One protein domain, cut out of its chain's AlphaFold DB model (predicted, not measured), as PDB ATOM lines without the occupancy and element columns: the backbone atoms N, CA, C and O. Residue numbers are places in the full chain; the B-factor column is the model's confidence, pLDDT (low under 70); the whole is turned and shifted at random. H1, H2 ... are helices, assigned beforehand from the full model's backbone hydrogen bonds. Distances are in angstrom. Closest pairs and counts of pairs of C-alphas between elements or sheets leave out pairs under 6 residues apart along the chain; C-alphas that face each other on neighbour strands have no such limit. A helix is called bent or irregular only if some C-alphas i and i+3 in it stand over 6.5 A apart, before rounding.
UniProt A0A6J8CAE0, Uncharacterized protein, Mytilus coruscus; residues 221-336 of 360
ATOM      1  N   ASP A 221     199.811 112.655 146.850       75.44
ATOM      2  CA  ASP A 221     200.762 112.513 147.956       75.44
ATOM      3  C   ASP A 221     201.759 113.678 148.039       75.44
ATOM      4  O   ASP A 221     202.480 113.813 149.029       75.44
ATOM      5  N   ASN A 222     201.785 114.568 147.045       84.19
ATOM      6  CA  ASN A 222     202.701 115.701 147.045       84.19
ATOM      7  C   ASN A 222     202.257 116.786 148.043       84.19
ATOM      8  O   ASN A 222     201.287 117.515 147.820       84.19
ATOM      9  N   GLU A 223     203.026 116.958 149.116       82.81
ATOM     10  CA  GLU A 223     202.766 117.961 150.160       82.81
ATOM     11  C   GLU A 223     202.694 119.408 149.632       82.81
ATOM     12  O   GLU A 223     201.942 120.233 150.157       82.81
ATOM     13  N   GLY A 224     203.407 119.730 148.548       83.44
ATOM     14  CA  GLY A 224     203.320 121.035 147.891       83.44
ATOM     15  C   GLY A 224     201.962 121.272 147.224       83.44
ATOM     16  O   GLY A 224     201.367 122.336 147.405       83.44
ATOM     17  N   TYR A 225     201.429 120.278 146.505       87.62
ATOM     18  CA  TYR A 225     200.092 120.379 145.909       87.62
ATOM     19  C   TYR A 225     198.992 120.417 146.970       87.62
ATOM     20  O   TYR A 225     198.077 121.233 146.848       87.62
ATOM     21  N   LYS A 226     199.116 119.629 148.046       88.31
ATOM     22  CA  LYS A 226     198.188 119.688 149.188       88.31
ATOM     23  C   LYS A 226     198.157 121.074 149.821       88.31
ATOM     24  O   LYS A 226     197.079 121.604 150.071       88.31
ATOM     25  N   THR A 227     199.321 121.687 150.027       88.88
ATOM     26  CA  THR A 227     199.420 123.032 150.617       88.88
ATOM     27  C   THR A 227     198.709 124.071 149.746       88.88
ATOM     28  O   THR A 227     197.865 124.821 150.234       88.88
ATOM     29  N   LEU A 228     198.969 124.067 148.434       89.50
ATOM     30  CA  LEU A 228     198.301 124.966 147.484       89.50
ATOM     31  C   LEU A 228     196.785 124.738 147.417       89.50
ATOM     32  O   LEU A 228     196.021 125.695 147.270       89.50
ATOM     33  N   LEU A 229     196.345 123.481 147.512       90.31
ATOM     34  CA  LEU A 229     194.931 123.120 147.516       90.31
ATOM     35  C   LEU A 229     194.232 123.586 148.797       90.31
ATOM     36  O   LEU A 229     193.159 124.177 148.704       90.31
ATOM     37  N   HIS A 230     194.843 123.389 149.966       89.06
ATOM     38  CA  HIS A 230     194.310 123.878 151.238       89.06
ATOM     39  C   HIS A 230     194.122 125.394 151.226       89.06
ATOM     40  O   HIS A 230     193.031 125.872 151.520       89.06
ATOM     41  N   GLU A 231     195.128 126.147 150.777       89.62
ATOM     42  CA  GLU A 231     195.006 127.602 150.664       89.62
ATOM     43  C   GLU A 231     193.900 128.028 149.687       89.62
ATOM     44  O   GLU A 231     193.236 129.044 149.896       89.62
ATOM     45  N   ALA A 232     193.695 127.281 148.597       89.50
ATOM     46  CA  ALA A 232     192.619 127.550 147.648       89.50
ATOM     47  C   ALA A 232     191.235 127.254 148.252       89.50
ATOM     48  O   ALA A 232     190.303 128.034 148.051       89.50
ATOM     49  N   ILE A 233     191.106 126.174 149.026       88.25
ATOM     50  CA  ILE A 233     189.879 125.843 149.763       88.25
ATOM     51  C   ILE A 233     189.572 126.926 150.800       88.25
ATOM     52  O   ILE A 233     188.437 127.398 150.861       88.25
ATOM     53  N   ASP A 234     190.577 127.381 151.548       90.88
ATOM     54  CA  ASP A 234     190.412 128.426 152.561       90.88
ATOM     55  C   ASP A 234     189.869 129.725 151.955       90.88
ATOM     56  O   ASP A 234     188.984 130.352 152.534       90.88
ATOM     57  N   THR A 235     190.299 130.091 150.741       88.94
ATOM     58  CA  THR A 235     189.743 131.272 150.053       88.94
ATOM     59  C   THR A 235     188.271 131.130 149.656       88.94
ATOM     60  O   THR A 235     187.586 132.133 149.475       88.94
ATOM     61  N   ALA A 236     187.769 129.903 149.517       88.69
ATOM     62  CA  ALA A 236     186.382 129.633 149.149       88.69
ATOM     63  C   ALA A 236     185.473 129.385 150.366       88.69
ATOM     64  O   ALA A 236     184.257 129.261 150.196       88.69
ATOM     65  N   LYS A 237     186.035 129.336 151.580       90.19
ATOM     66  CA  LYS A 237     185.336 128.938 152.808       90.19
ATOM     67  C   LYS A 237     184.150 129.838 153.150       90.19
ATOM     68  O   LYS A 237     183.043 129.341 153.307       90.19
ATOM     69  N   ASP A 238     184.336 131.155 153.135       90.00
ATOM     70  CA  ASP A 238     183.250 132.100 153.433       90.00
ATOM     71  C   ASP A 238     182.101 132.001 152.418       90.00
ATOM     72  O   ASP A 238     180.929 132.206 152.740       90.00
ATOM     73  N   THR A 239     182.428 131.681 151.163       88.69
ATOM     74  CA  THR A 239     181.425 131.472 150.111       88.69
ATOM     75  C   THR A 239     180.693 130.153 150.319       88.69
ATOM     76  O   THR A 239     179.479 130.088 150.118       88.69
ATOM     77  N   TRP A 240     181.411 129.117 150.748       93.25
ATOM     78  CA  TRP A 240     180.830 127.834 151.116       93.25
ATOM     79  C   TRP A 240     179.840 127.982 152.275       93.25
ATOM     80  O   TRP A 240     178.686 127.584 152.122       93.25
ATOM     81  N   ASP A 241     180.244 128.646 153.364       90.69
ATOM     82  CA  ASP A 241     179.416 128.864 154.559       90.69
ATOM     83  C   ASP A 241     178.108 129.590 154.196       90.69
ATOM     84  O   ASP A 241     177.013 129.151 154.554       90.69
ATOM     85  N   LYS A 242     178.189 130.646 153.372       92.44
ATOM     86  CA  LYS A 242     177.008 131.379 152.880       92.44
ATOM     87  C   LYS A 242     176.053 130.501 152.065       92.44
ATOM     88  O   LYS A 242     174.835 130.671 152.159       92.44
ATOM     89  N   LYS A 243     176.573 129.599 151.221       88.50
ATOM     90  CA  LYS A 243     175.745 128.698 150.396       88.50
ATOM     91  C   LYS A 243     175.120 127.592 151.240       88.50
ATOM     92  O   LYS A 243     173.932 127.327 151.071       88.50
ATOM     93  N   TYR A 244     175.874 127.030 152.177       91.38
ATOM     94  CA  TYR A 244     175.379 126.029 153.113       91.38
ATOM     95  C   TYR A 244     174.240 126.592 153.974       91.38
ATOM     96  O   TYR A 244     173.140 126.037 153.981       91.38
ATOM     97  N   ASP A 245     174.442 127.761 154.590       91.94
ATOM     98  CA  ASP A 245     173.421 128.439 155.395       91.94
ATOM     99  C   ASP A 245     172.156 128.761 154.592       91.94
ATOM    100  O   ASP A 245     171.041 128.696 155.118       91.94
ATOM    101  N   LYS A 246     172.313 129.118 153.311       93.62
ATOM    102  CA  LYS A 246     171.183 129.350 152.406       93.62
ATOM    103  C   LYS A 246     170.373 128.068 152.202       93.62
ATOM    104  O   LYS A 246     169.163 128.091 152.409       93.62
ATOM    105  N   TYR A 247     171.020 126.954 151.862       91.62
ATOM    106  CA  TYR A 247     170.325 125.684 151.627       91.62
ATOM    107  C   TYR A 247     169.664 125.131 152.895       91.62
ATOM    108  O   TYR A 247     168.544 124.621 152.832       91.62
ATOM    109  N   MET A 248     170.295 125.305 154.058       91.69
ATOM    110  CA  MET A 248     169.701 124.926 155.343       91.69
ATOM    111  C   MET A 248     168.452 125.758 155.670       91.69
ATOM    112  O   MET A 248     167.454 125.215 156.146       91.69
ATOM    113  N   LYS A 249     168.455 127.065 155.370       93.31
ATOM    114  CA  LYS A 249     167.271 127.935 155.535       93.31
ATOM    115  C   LYS A 249     166.140 127.593 154.566       93.31
ATOM    116  O   LYS A 249     164.976 127.752 154.922       93.31
ATOM    117  N   GLU A 250     166.472 127.104 153.375       91.94
ATOM    118  CA  GLU A 250     165.512 126.620 152.373       91.94
ATOM    119  C   GLU A 250     164.920 125.237 152.724       91.94
ATOM    120  O   GLU A 250     164.064 124.730 152.000       91.94
ATOM    121  N   GLY A 251     165.325 124.635 153.850       89.06
ATOM    122  CA  GLY A 251     164.793 123.360 154.338       89.06
ATOM    123  C   GLY A 251     165.383 122.131 153.646       89.06
ATOM    124  O   GLY A 251     164.775 121.059 153.684       89.06
ATOM    125  N   MET A 252     166.543 122.274 152.997       89.62
ATOM    126  CA  MET A 252     167.273 121.165 152.385       89.62
ATOM    127  C   MET A 252     167.861 120.232 153.452       89.62
ATOM    128  O   MET A 252     168.207 120.669 154.548       89.62
ATOM    129  N   ASN A 253     167.989 118.943 153.123       93.31
ATOM    130  CA  ASN A 253     168.709 117.995 153.968       93.31
ATOM    131  C   ASN A 253     170.193 118.390 154.076       93.31
ATOM    132  O   ASN A 253     170.770 118.899 153.118       93.31
ATOM    133  N   GLU A 254     170.811 118.111 155.220       87.94
ATOM    134  CA  GLU A 254     172.202 118.460 155.515       87.94
ATOM    135  C   GLU A 254     173.181 117.860 154.493       87.94
ATOM    136  O   GLU A 254     174.039 118.571 153.975       87.94
ATOM    137  N   GLU A 255     173.012 116.584 154.133       88.75
ATOM    138  CA  GLU A 255     173.860 115.911 153.134       88.75
ATOM    139  C   GLU A 255     173.756 116.572 151.749       88.75
ATOM    140  O   GLU A 255     174.772 116.861 151.110       88.75
ATOM    141  N   ASP A 256     172.534 116.896 151.316       86.81
ATOM    142  CA  ASP A 256     172.279 117.564 150.035       86.81
ATOM    143  C   ASP A 256     172.818 119.007 150.037       86.81
ATOM    144  O   ASP A 256     173.355 119.482 149.032       86.81
ATOM    145  N   ALA A 257     172.714 119.704 151.174       87.50
ATOM    146  CA  ALA A 257     173.226 121.058 151.355       87.50
ATOM    147  C   ALA A 257     174.760 121.097 151.288       87.50
ATOM    148  O   ALA A 257     175.320 121.983 150.634       87.50
ATOM    149  N   ILE A 258     175.447 120.125 151.898       85.38
ATOM    150  CA  ILE A 258     176.908 119.971 151.804       85.38
ATOM    151  C   ILE A 258     177.310 119.711 150.353       85.38
ATOM    152  O   ILE A 258     178.175 120.411 149.820       85.38
ATOM    153  N   GLN A 259     176.661 118.748 149.693       89.00
ATOM    154  CA  GLN A 259     176.987 118.392 148.316       89.00
ATOM    155  C   GLN A 259     176.822 119.588 147.375       89.00
ATOM    156  O   GLN A 259     177.751 119.937 146.644       89.00
ATOM    157  N   ARG A 260     175.674 120.274 147.424       83.31
ATOM    158  CA  ARG A 260     175.429 121.440 146.568       83.31
ATOM    159  C   ARG A 260     176.358 122.604 146.876       83.31
ATOM    160  O   ARG A 260     176.700 123.358 145.967       83.31
ATOM    161  N   SER A 261     176.768 122.780 148.130       84.38
ATOM    162  CA  SER A 261     177.738 123.819 148.490       84.38
ATOM    163  C   SER A 261     179.117 123.494 147.912       84.38
ATOM    164  O   SER A 261     179.724 124.360 147.285       84.38
ATOM    165  N   ASN A 262     179.556 122.233 147.999       83.44
ATOM    166  CA  ASN A 262     180.805 121.745 147.399       83.44
ATOM    167  C   ASN A 262     180.823 121.888 145.871       83.44
ATOM    168  O   ASN A 262     181.788 122.405 145.310       83.44
ATOM    169  N   GLU A 263     179.742 121.496 145.193       85.12
ATOM    170  CA  GLU A 263     179.607 121.643 143.737       85.12
ATOM    171  C   GLU A 263     179.724 123.108 143.298       85.12
ATOM    172  O   GLU A 263     180.315 123.406 142.260       85.12
ATOM    173  N   LYS A 264     179.201 124.043 144.101       86.12
ATOM    174  CA  LYS A 264     179.263 125.477 143.796       86.12
ATOM    175  C   LYS A 264     180.632 126.095 144.054       86.12
ATOM    176  O   LYS A 264     181.012 126.993 143.308       86.12
ATOM    177  N   ILE A 265     181.375 125.632 145.060       87.00
ATOM    178  CA  ILE A 265     182.723 126.157 145.327       87.00
ATOM    179  C   ILE A 265     183.813 125.481 144.498       87.00
ATOM    180  O   ILE A 265     184.873 126.073 144.323       87.00
ATOM    181  N   SER A 266     183.576 124.281 143.958       84.50
ATOM    182  CA  SER A 266     184.585 123.526 143.202       84.50
ATOM    183  C   SER A 266     185.253 124.348 142.080       84.50
ATOM    184  O   SER A 266     186.486 124.406 142.056       84.50
ATOM    185  N   PRO A 267     184.517 125.100 141.231       83.56
ATOM    186  CA  PRO A 267     185.136 125.956 140.213       83.56
ATOM    187  C   PRO A 267     185.959 127.113 140.801       83.56
ATOM    188  O   PRO A 267     186.963 127.523 140.216       83.56
ATOM    189  N   ILE A 268     185.549 127.638 141.961       85.38
ATOM    190  CA  ILE A 268     186.248 128.720 142.668       85.38
ATOM    191  C   ILE A 268     187.588 128.196 143.186       85.38
ATOM    192  O   ILE A 268     188.626 128.795 142.911       85.38
ATOM    193  N   VAL A 269     187.576 127.044 143.862       87.06
ATOM    194  CA  VAL A 269     188.781 126.387 144.381       87.06
ATOM    195  C   VAL A 269     189.748 126.061 143.244       87.06
ATOM    196  O   VAL A 269     190.923 126.404 143.336       87.06
ATOM    197  N   GLN A 270     189.268 125.489 142.135       85.38
ATOM    198  CA  GLN A 270     190.108 125.198 140.966       85.38
ATOM    199  C   GLN A 270     190.763 126.462 140.398       85.38
ATOM    200  O   GLN A 270     191.975 126.491 140.171       85.38
ATOM    201  N   ARG A 271     189.986 127.537 140.207       83.94
ATOM    202  CA  ARG A 271     190.513 128.813 139.705       83.94
ATOM    203  C   ARG A 271     191.583 129.376 140.638       83.94
ATOM    204  O   ARG A 271     192.628 129.820 140.167       83.94
ATOM    205  N   GLN A 272     191.345 129.345 141.948       88.00
ATOM    206  CA  GLN A 272     192.293 129.854 142.939       88.00
ATOM    207  C   GLN A 272     193.559 128.997 143.016       88.00
ATOM    208  O   GLN A 272     194.660 129.547 143.057       88.00
ATOM    209  N   PHE A 273     193.425 127.672 142.937       92.62
ATOM    210  CA  PHE A 273     194.556 126.752 142.868       92.62
ATOM    211  C   PHE A 273     195.456 127.070 141.670       92.62
ATOM    212  O   PHE A 273     196.642 127.352 141.845       92.62
ATOM    213  N   PHE A 274     194.901 127.122 140.454       88.44
ATOM    214  CA  PHE A 274     195.697 127.411 139.258       88.44
ATOM    215  C   PHE A 274     196.255 128.834 139.253       88.44
ATOM    216  O   PHE A 274     197.377 129.042 138.788       88.44
ATOM    217  N   LYS A 275     195.539 129.815 139.817       89.94
ATOM    218  CA  LYS A 275     196.060 131.178 140.007       89.94
ATOM    219  C   LYS A 275     197.308 131.169 140.895       89.94
ATOM    220  O   LYS A 275     198.309 131.794 140.541       89.94
ATOM    221  N   ARG A 276     197.285 130.441 142.016       90.19
ATOM    222  CA  ARG A 276     198.438 130.286 142.923       90.19
ATOM    223  C   ARG A 276     199.577 129.511 142.267       90.19
ATOM    224  O   ARG A 276     200.713 129.976 142.283       90.19
ATOM    225  N   TYR A 277     199.273 128.394 141.613       90.56
ATOM    226  CA  TYR A 277     200.272 127.589 140.916       90.56
ATOM    227  C   TYR A 277     200.948 128.365 139.776       90.56
ATOM    228  O   TYR A 277     202.164 128.322 139.623       90.56
ATOM    229  N   THR A 278     200.191 129.184 139.041       87.81
ATOM    230  CA  THR A 278     200.742 130.088 138.019       87.81
ATOM    231  C   THR A 278     201.724 131.089 138.624       87.81
ATOM    232  O   THR A 278     202.791 131.317 138.057       87.81
ATOM    233  N   LYS A 279     201.398 131.686 139.782       92.75
ATOM    234  CA  LYS A 279     202.323 132.583 140.496       92.75
ATOM    235  C   LYS A 279     203.601 131.849 140.906       92.75
ATOM    236  O   LYS A 279     204.685 132.386 140.705       92.75
ATOM    237  N   LEU A 280     203.481 130.621 141.409       91.06
ATOM    238  CA  LEU A 280     204.630 129.790 141.766       91.06
ATOM    239  C   LEU A 280     205.527 129.511 140.551       91.06
ATOM    240  O   LEU A 280     206.730 129.739 140.617       91.06
ATOM    241  N   LEU A 281     204.954 129.091 139.419       87.38
ATOM    242  CA  LEU A 281     205.717 128.827 138.194       87.38
ATOM    243  C   LEU A 281     206.410 130.081 137.651       87.38
ATOM    244  O   LEU A 281     207.558 130.005 137.218       87.38
ATOM    245  N   LYS A 282     205.748 131.244 137.723       88.69
ATOM    246  CA  LYS A 282     206.351 132.534 137.352       88.69
ATOM    247  C   LYS A 282     207.579 132.884 138.201       88.69
ATOM    248  O   LYS A 282     208.436 133.606 137.709       88.69
ATOM    249  N   LEU A 283     207.665 132.386 139.436       89.56
ATOM    250  CA  LEU A 283     208.832 132.563 140.304       89.56
ATOM    251  C   LEU A 283     209.902 131.493 140.054       89.56
ATOM    252  O   LEU A 283     211.077 131.827 139.963       89.56
ATOM    253  N   ILE A 284     209.513 130.221 139.924       87.88
ATOM    254  CA  ILE A 284     210.461 129.104 139.788       87.88
ATOM    255  C   ILE A 284     211.213 129.158 138.457       87.88
ATOM    256  O   ILE A 284     212.421 128.956 138.447       87.88
ATOM    257  N   VAL A 285     210.530 129.444 137.343       83.56
ATOM    258  CA  VAL A 285     211.160 129.392 136.011       83.56
ATOM    259  C   VAL A 285     212.364 130.345 135.897       83.56
ATOM    260  O   VAL A 285     213.425 129.883 135.490       83.56
ATOM    261  N   PRO A 286     212.280 131.629 136.302       87.38
ATOM    262  CA  PRO A 286     213.452 132.509 136.317       87.38
ATOM    263  C   PRO A 286     214.496 132.127 137.371       87.38
ATOM    264  O   PRO A 286     215.687 132.355 137.175       87.38
ATOM    265  N   LEU A 287     214.065 131.567 138.507       86.50
ATOM    266  CA  LEU A 287     214.983 131.131 139.560       86.50
ATOM    267  C   LEU A 287     215.836 129.935 139.123       86.50
ATOM    268  O   LEU A 287     216.981 129.846 139.554       86.50
ATOM    269  N   ASP A 288     215.334 129.068 138.246       80.50
ATOM    270  CA  ASP A 288     216.082 127.919 137.716       80.50
ATOM    271  C   ASP A 288     217.342 128.348 136.937       80.50
ATOM    272  O   ASP A 288     218.365 127.666 136.951       80.50
ATOM    273  N   GLU A 289     217.326 129.539 136.332       81.94
ATOM    274  CA  GLU A 289     218.492 130.118 135.649       81.94
ATOM    275  C   GLU A 289     219.526 130.726 136.621       81.94
ATOM    276  O   GLU A 289     220.656 131.037 136.229       81.94
ATOM    277  N   SER A 290     219.175 130.901 137.900       87.06
ATOM    278  CA  SER A 290     220.054 131.495 138.908       87.06
ATOM    279  C   SER A 290     221.012 130.465 139.506       87.06
ATOM    280  O   SER A 290     220.611 129.506 140.173       87.06
ATOM    281  N   ASN A 291     222.316 130.731 139.373       86.06
ATOM    282  CA  ASN A 291     223.367 129.933 140.015       86.06
ATOM    283  C   ASN A 291     223.200 129.889 141.545       86.06
ATOM    284  O   ASN A 291     223.420 128.848 142.160       86.06
ATOM    285  N   VAL A 292     222.756 130.998 142.154       87.56
ATOM    286  CA  VAL A 292     222.521 131.093 143.605       87.56
ATOM    287  C   VAL A 292     221.373 130.174 144.022       87.56
ATOM    288  O   VAL A 292     221.485 129.460 145.017       87.56
ATOM    289  N   HIS A 293     220.281 130.155 143.253       89.44
ATOM    290  CA  HIS A 293     219.146 129.273 143.516       89.44
ATOM    291  C   HIS A 293     219.535 127.799 143.360       89.44
ATOM    292  O   HIS A 293     219.308 127.014 144.279       89.44
ATOM    293  N   SER A 294     220.205 127.447 142.259       87.69
ATOM    294  CA  SER A 294     220.704 126.089 142.003       87.69
ATOM    295  C   SER A 294     221.602 125.571 143.138       87.69
ATOM    296  O   SER A 294     221.449 124.438 143.599       87.69
ATOM    297  N   ASP A 295     222.508 126.411 143.648       87.88
ATOM    298  CA  ASP A 295     223.399 126.054 144.757       87.88
ATOM    299  C   ASP A 295     222.671 125.874 146.094       87.88
ATOM    300  O   ASP A 295     223.075 125.039 146.912       87.88
ATOM    301  N   ILE A 296     221.608 126.643 146.340       89.69
ATOM    302  CA  ILE A 296     220.769 126.507 147.535       89.69
ATOM    303  C   ILE A 296     219.924 125.234 147.447       89.69
ATOM    304  O   ILE A 296     219.900 124.470 148.409       89.69
ATOM    305  N   VAL A 297     219.280 124.971 146.305       89.38
ATOM    306  CA  VAL A 297     218.456 123.770 146.089       89.38
ATOM    307  C   VAL A 297     219.287 122.503 146.267       89.38
ATOM    308  O   VAL A 297     218.868 121.604 146.993       89.38
ATOM    309  N   ARG A 298     220.504 122.460 145.711       88.19
ATOM    310  CA  ARG A 298     221.439 121.345 145.924       88.19
ATOM    311  C   ARG A 298     221.765 121.137 147.406       88.19
ATOM    312  O   ARG A 298     221.681 120.019 147.897       88.19
ATOM    313  N   GLN A 299     222.079 122.209 148.142       87.50
ATOM    314  CA  GLN A 299     222.348 122.120 149.585       87.50
ATOM    315  C   GLN A 299     221.134 121.614 150.380       87.50
ATOM    316  O   GLN A 299     221.316 120.948 151.396       87.50
ATOM    317  N   ILE A 300     219.910 121.941 149.950       87.19
ATOM    318  CA  ILE A 300     218.674 121.447 150.574       87.19
ATOM    319  C   ILE A 300     218.487 119.953 150.277       87.19
ATOM    320  O   ILE A 300     218.151 119.197 151.185       87.19
ATOM    321  N   GLN A 301     218.743 119.521 149.039       85.56
ATOM    322  CA  GLN A 301     218.663 118.114 148.633       85.56
ATOM    323  C   GLN A 301     219.668 117.236 149.394       85.56
ATOM    324  O   GLN A 301     219.271 116.205 149.927       85.56
ATOM    325  N   ASP A 302     220.916 117.691 149.556       83.69
ATOM    326  CA  ASP A 302     221.962 116.979 150.317       83.69
ATOM    327  C   ASP A 302     221.579 116.744 151.793       83.69
ATOM    328  O   ASP A 302     222.106 115.868 152.481       83.69
ATOM    329  N   VAL A 303     220.688 117.582 152.314       78.81
ATOM    330  CA  VAL A 303     220.298 117.603 153.720       78.81
ATOM    331  C   VAL A 303     218.963 116.876 153.951       78.81
ATOM    332  O   VAL A 303     218.777 116.289 155.016       78.81
ATOM    333  N   ALA A 304     218.111 116.783 152.923       64.62
ATOM    334  CA  ALA A 304     216.886 115.977 152.906       64.62
ATOM    335  C   ALA A 304     217.129 114.469 153.128       64.62
ATOM    336  O   ALA A 304     216.222 113.759 153.549       64.62
ATOM    337  N   GLU A 305     218.351 113.979 152.898       61.28
ATOM    338  CA  GLU A 305     218.740 112.584 153.153       61.28
ATOM    339  C   GLU A 305     218.932 112.259 154.655       61.28
ATOM    340  O   GLU A 305     219.110 111.094 155.011       61.28
ATOM    341  N   ASN A 306     218.899 113.257 155.558       59.91
ATOM    342  CA  ASN A 306     219.154 113.081 156.994       59.91
ATOM    343  C   ASN A 306     217.969 113.548 157.867       59.91
ATOM    344  O   ASN A 306     217.693 114.737 158.026       59.91
ATOM    345  N   ASP A 307     217.313 112.578 158.501       59.72
ATOM    346  CA  ASP A 307     215.933 112.630 159.004       59.72
ATOM    347  C   ASP A 307     215.699 113.393 160.328       59.72
ATOM    348  O   ASP A 307     215.053 112.897 161.245       59.72
ATOM    349  N   THR A 308     216.230 114.608 160.499       62.66
ATOM    350  CA  THR A 308     215.834 115.445 161.653       62.66
ATOM    351  C   THR A 308     215.839 116.944 161.342       62.66
ATOM    352  O   THR A 308     216.884 117.592 161.322       62.66
ATOM    353  N   ASP A 309     214.627 117.493 161.194       74.81
ATOM    354  CA  ASP A 309     214.284 118.926 161.133       74.81
ATOM    355  C   ASP A 309     214.634 119.657 159.816       74.81
ATOM    356  O   ASP A 309     215.489 120.549 159.763       74.81
ATOM    357  N   TYR A 310     213.919 119.277 158.749       78.19
ATOM    358  CA  TYR A 310     214.028 119.825 157.388       78.19
ATOM    359  C   TYR A 310     213.868 121.354 157.333       78.19
ATOM    360  O   TYR A 310     214.622 122.047 156.647       78.19
ATOM    361  N   GLU A 311     212.941 121.921 158.110       78.88
ATOM    362  CA  GLU A 311     212.693 123.365 158.115       78.88
ATOM    363  C   GLU A 311     213.856 124.145 158.748       78.88
ATOM    364  O   GLU A 311     214.345 125.132 158.184       78.88
ATOM    365  N   THR A 312     214.367 123.698 159.899       80.81
ATOM    366  CA  THR A 312     215.543 124.327 160.520       80.81
ATOM    367  C   THR A 312     216.784 124.188 159.645       80.81
ATOM    368  O   THR A 312     217.617 125.099 159.597       80.81
ATOM    369  N   GLN A 313     216.918 123.072 158.933       81.38
ATOM    370  CA  GLN A 313     218.002 122.845 157.987       81.38
ATOM    371  C   GLN A 313     217.940 123.818 156.797       81.38
ATOM    372  O   GLN A 313     218.944 124.483 156.518       81.38
ATOM    373  N   ILE A 314     216.766 124.005 156.179       84.81
ATOM    374  CA  ILE A 314     216.548 125.017 155.129       84.81
ATOM    375  C   ILE A 314     216.929 126.410 155.640       84.81
ATOM    376  O   ILE A 314     217.709 127.118 154.998       84.81
ATOM    377  N   ARG A 315     216.460 126.798 156.833       83.00
ATOM    378  CA  ARG A 315     216.786 128.109 157.426       83.00
ATOM    379  C   ARG A 315     218.291 128.309 157.608       83.00
ATOM    380  O   ARG A 315     218.803 129.392 157.325       83.00
ATOM    381  N   ARG A 316     219.029 127.284 158.049       81.69
ATOM    382  CA  ARG A 316     220.497 127.356 158.185       81.69
ATOM    383  C   ARG A 316     221.191 127.535 156.835       81.69
ATOM    384  O   ARG A 316     222.123 128.335 156.747       81.69
ATOM    385  N   ILE A 317     220.743 126.825 155.800       85.81
ATOM    386  CA  ILE A 317     221.288 126.942 154.439       85.81
ATOM    387  C   ILE A 317     221.055 128.355 153.900       85.81
ATOM    388  O   ILE A 317     221.995 128.980 153.406       85.81
ATOM    389  N   LEU A 318     219.850 128.904 154.063       85.44
ATOM    390  CA  LEU A 318     219.545 130.277 153.654       85.44
ATOM    391  C   LEU A 318     220.430 131.296 154.386       85.44
ATOM    392  O   LEU A 318     221.024 132.164 153.752       85.44
ATOM    393  N   MET A 319     220.612 131.148 155.702       82.00
ATOM    394  CA  MET A 319     221.479 132.041 156.485       82.00
ATOM    395  C   MET A 319     222.950 131.977 156.057       82.00
ATOM    396  O   MET A 319     223.621 133.007 156.007       82.00
ATOM    397  N   LYS A 320     223.456 130.793 155.697       83.06
ATOM    398  CA  LYS A 320     224.820 130.616 155.170       83.06
ATOM    399  C   LYS A 320     225.009 131.329 153.826       83.06
ATOM    400  O   LYS A 320     226.057 131.931 153.590       83.06
ATOM    401  N   ASN A 321     223.989 131.297 152.970       84.88
ATOM    402  CA  ASN A 321     224.013 131.919 151.646       84.88
ATOM    403  C   ASN A 321     223.510 133.375 151.643       84.88
ATOM    404  O   ASN A 321     223.513 134.003 150.592       84.88
ATOM    405  N   ARG A 322     223.156 133.956 152.801       83.19
ATOM    406  CA  ARG A 322     222.603 135.323 152.926       83.19
ATOM    407  C   ARG A 322     223.395 136.383 152.156       83.19
ATOM    408  O   ARG A 322     222.803 137.251 151.533       83.19
ATOM    409  N   HIS A 323     224.723 136.300 152.191       82.31
ATOM    410  CA  HIS A 323     225.613 137.262 151.540       82.31
ATOM    411  C   HIS A 323     225.430 137.349 150.015       82.31
ATOM    412  O   HIS A 323     225.707 138.395 149.443       82.31
ATOM    413  N   GLN A 324     224.937 136.283 149.371       84.75
ATOM    414  CA  GLN A 324     224.637 136.249 147.933       84.75
ATOM    415  C   GLN A 324     223.438 137.136 147.559       84.75
ATOM    416  O   GLN A 324     223.245 137.433 146.387       84.75
ATOM    417  N   PHE A 325     222.639 137.559 148.545       83.69
ATOM    418  CA  PHE A 325     221.476 138.423 148.353       83.69
ATOM    419  C   PHE A 325     221.727 139.869 148.785       83.69
ATOM    420  O   PHE A 325     220.809 140.672 148.727       83.69
ATOM    421  N   ASN A 326     222.931 140.222 149.251       78.50
ATOM    422  CA  ASN A 326     223.179 141.560 149.798       78.50
ATOM    423  C   ASN A 326     222.904 142.668 148.768       78.50
ATOM    424  O   ASN A 326     222.222 143.620 149.111       78.50
ATOM    425  N   GLU A 327     223.327 142.480 147.513       74.56
ATOM    426  CA  GLU A 327     223.088 143.439 146.417       74.56
ATOM    427  C   GLU A 327     221.594 143.604 146.071       74.56
ATOM    428  O   GLU A 327     221.193 144.614 145.507       74.56
ATOM    429  N   LEU A 328     220.742 142.630 146.425       77.06
ATOM    430  CA  LEU A 328     219.287 142.733 146.246       77.06
ATOM    431  C   LEU A 328     218.647 143.682 147.273       77.06
ATOM    432  O   LEU A 328     217.541 144.167 147.053       77.06
ATOM    433  N   PHE A 329     219.319 143.915 148.402       74.25
ATOM    434  CA  PHE A 329     218.812 144.697 149.530       74.25
ATOM    435  C   PHE A 329     219.574 146.013 149.735       74.25
ATOM    436  O   PHE A 329     219.469 146.596 150.815       74.25
ATOM    437  N   ASP A 330     220.344 146.461 148.740       74.88
ATOM    438  CA  ASP A 330     221.034 147.751 148.796       74.88
ATOM    439  C   ASP A 330     220.022 148.915 148.795       74.88
ATOM    440  O   ASP A 330     218.933 148.817 148.223       74.88
ATOM    441  N   ASP A 331     220.384 150.018 149.460       60.06
ATOM    442  CA  ASP A 331     219.486 151.139 149.797       60.06
ATOM    443  C   ASP A 331     218.764 151.748 148.568       60.06
ATOM    444  O   ASP A 331     217.613 152.177 148.676       60.06
ATOM    445  N   ASP A 332     219.378 151.685 147.380       60.00
ATOM    446  CA  ASP A 332     218.813 152.171 146.110       60.00
ATOM    447  C   ASP A 332     217.531 151.414 145.678       60.00
ATOM    448  O   ASP A 332     216.690 151.960 144.958       60.00
ATOM    449  N   TYR A 333     217.336 150.164 146.126       61.41
ATOM    450  CA  TYR A 333     216.136 149.369 145.816       61.41
ATOM    451  C   TYR A 333     214.878 149.901 146.521       61.41
ATOM    452  O   TYR A 333     213.767 149.816 145.986       61.41
ATOM    453  N   PHE A 334     215.032 150.458 147.725       57.69
ATOM    454  CA  PHE A 334     213.911 150.989 148.502       57.69
ATOM    455  C   PHE A 334     213.494 152.392 148.045       57.69
ATOM    456  O   PHE A 334     212.331 152.756 148.217       57.69
ATOM    457  N   GLU A 335     214.391 153.154 147.409       58.03
ATOM    458  CA  GLU A 335     214.060 154.475 146.862       58.03
ATOM    459  C   GLU A 335     213.179 154.376 145.603       58.03
ATOM    460  O   GLU A 335     212.195 155.109 145.497       58.03
ATOM    461  N   MET A 336     213.437 153.423 144.692       53.84
ATOM    462  CA  MET A 336     212.659 153.285 143.443       53.84
ATOM    463  C   MET A 336     211.245 152.712 143.618       53.84
ATOM    464  O   MET A 336     210.385 152.971 142.781       53.84
TER     465      MET A 336
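Overview. This is residues 221 to 336 of the 360 residues of an uncharacterized protein of Mytilus coruscus (UniProt A0A6J8CAE0). Bent helices H1 and H2 make a long helical hairpin; H2 runs on past H1 to a shorter hairpin, H3 and H4, set across its end, and residues 326 to 336 stick out. The printed part has 116 residues, 101 of them in the named helices H1 to H5, with no named strand; its class is all helix, and it is extended, with a radius of gyration of the C-alphas of 21.4 A and spans of 62 by 43 by 22 A.

Arrangement. H1 (residues 223 to 249) and H2 (residues 254 to 288), each one helix by hydrogen bonds, are bent: C-alphas 235 and 238 are 7.4 A apart, 264 and 267 6.9 A. Arms H1b and H2a form a hairpin, closest C-alphas Tyr 247 and Ala 257, 5.5 A. H1a touches H2b at residues 269 to 277 alone. H3 (residues 291 to 304) and H4 (residues 310 to 329) form a hairpin at a shallow tilt of 12 degrees, closest C-alphas Ile 300 and Ile 314, 6.2 A. H4 is irregular, C-alphas 320 and 323 being 7.6 A apart. H4 and H5 (residues 332 to 336) meet only through their link. Every O i to N i+4 pair is within hydrogen-bond range in H1a, H1b and H2a; H2b has 17 of 18, H3 9 of 10, H4 9 of 16, H5 0 of 1, with 0 of 2 O i to N i+3 pairs.

Along the chain. H1a begins at C-alpha 223 (202.766, 117.961, 150.160); H2b measures 31.1 A, H4 26.5 A; H5 ends at C-alpha 336 (212.659, 153.285, 143.443).

Size, cuts and confidence. The C-alphas of Gly 251 and His 323, the farthest apart, are 62.5 A apart. The printed part has no cut, and its links are tight. Residues 304 to 308 and 331 to 336 have pLDDT under 70.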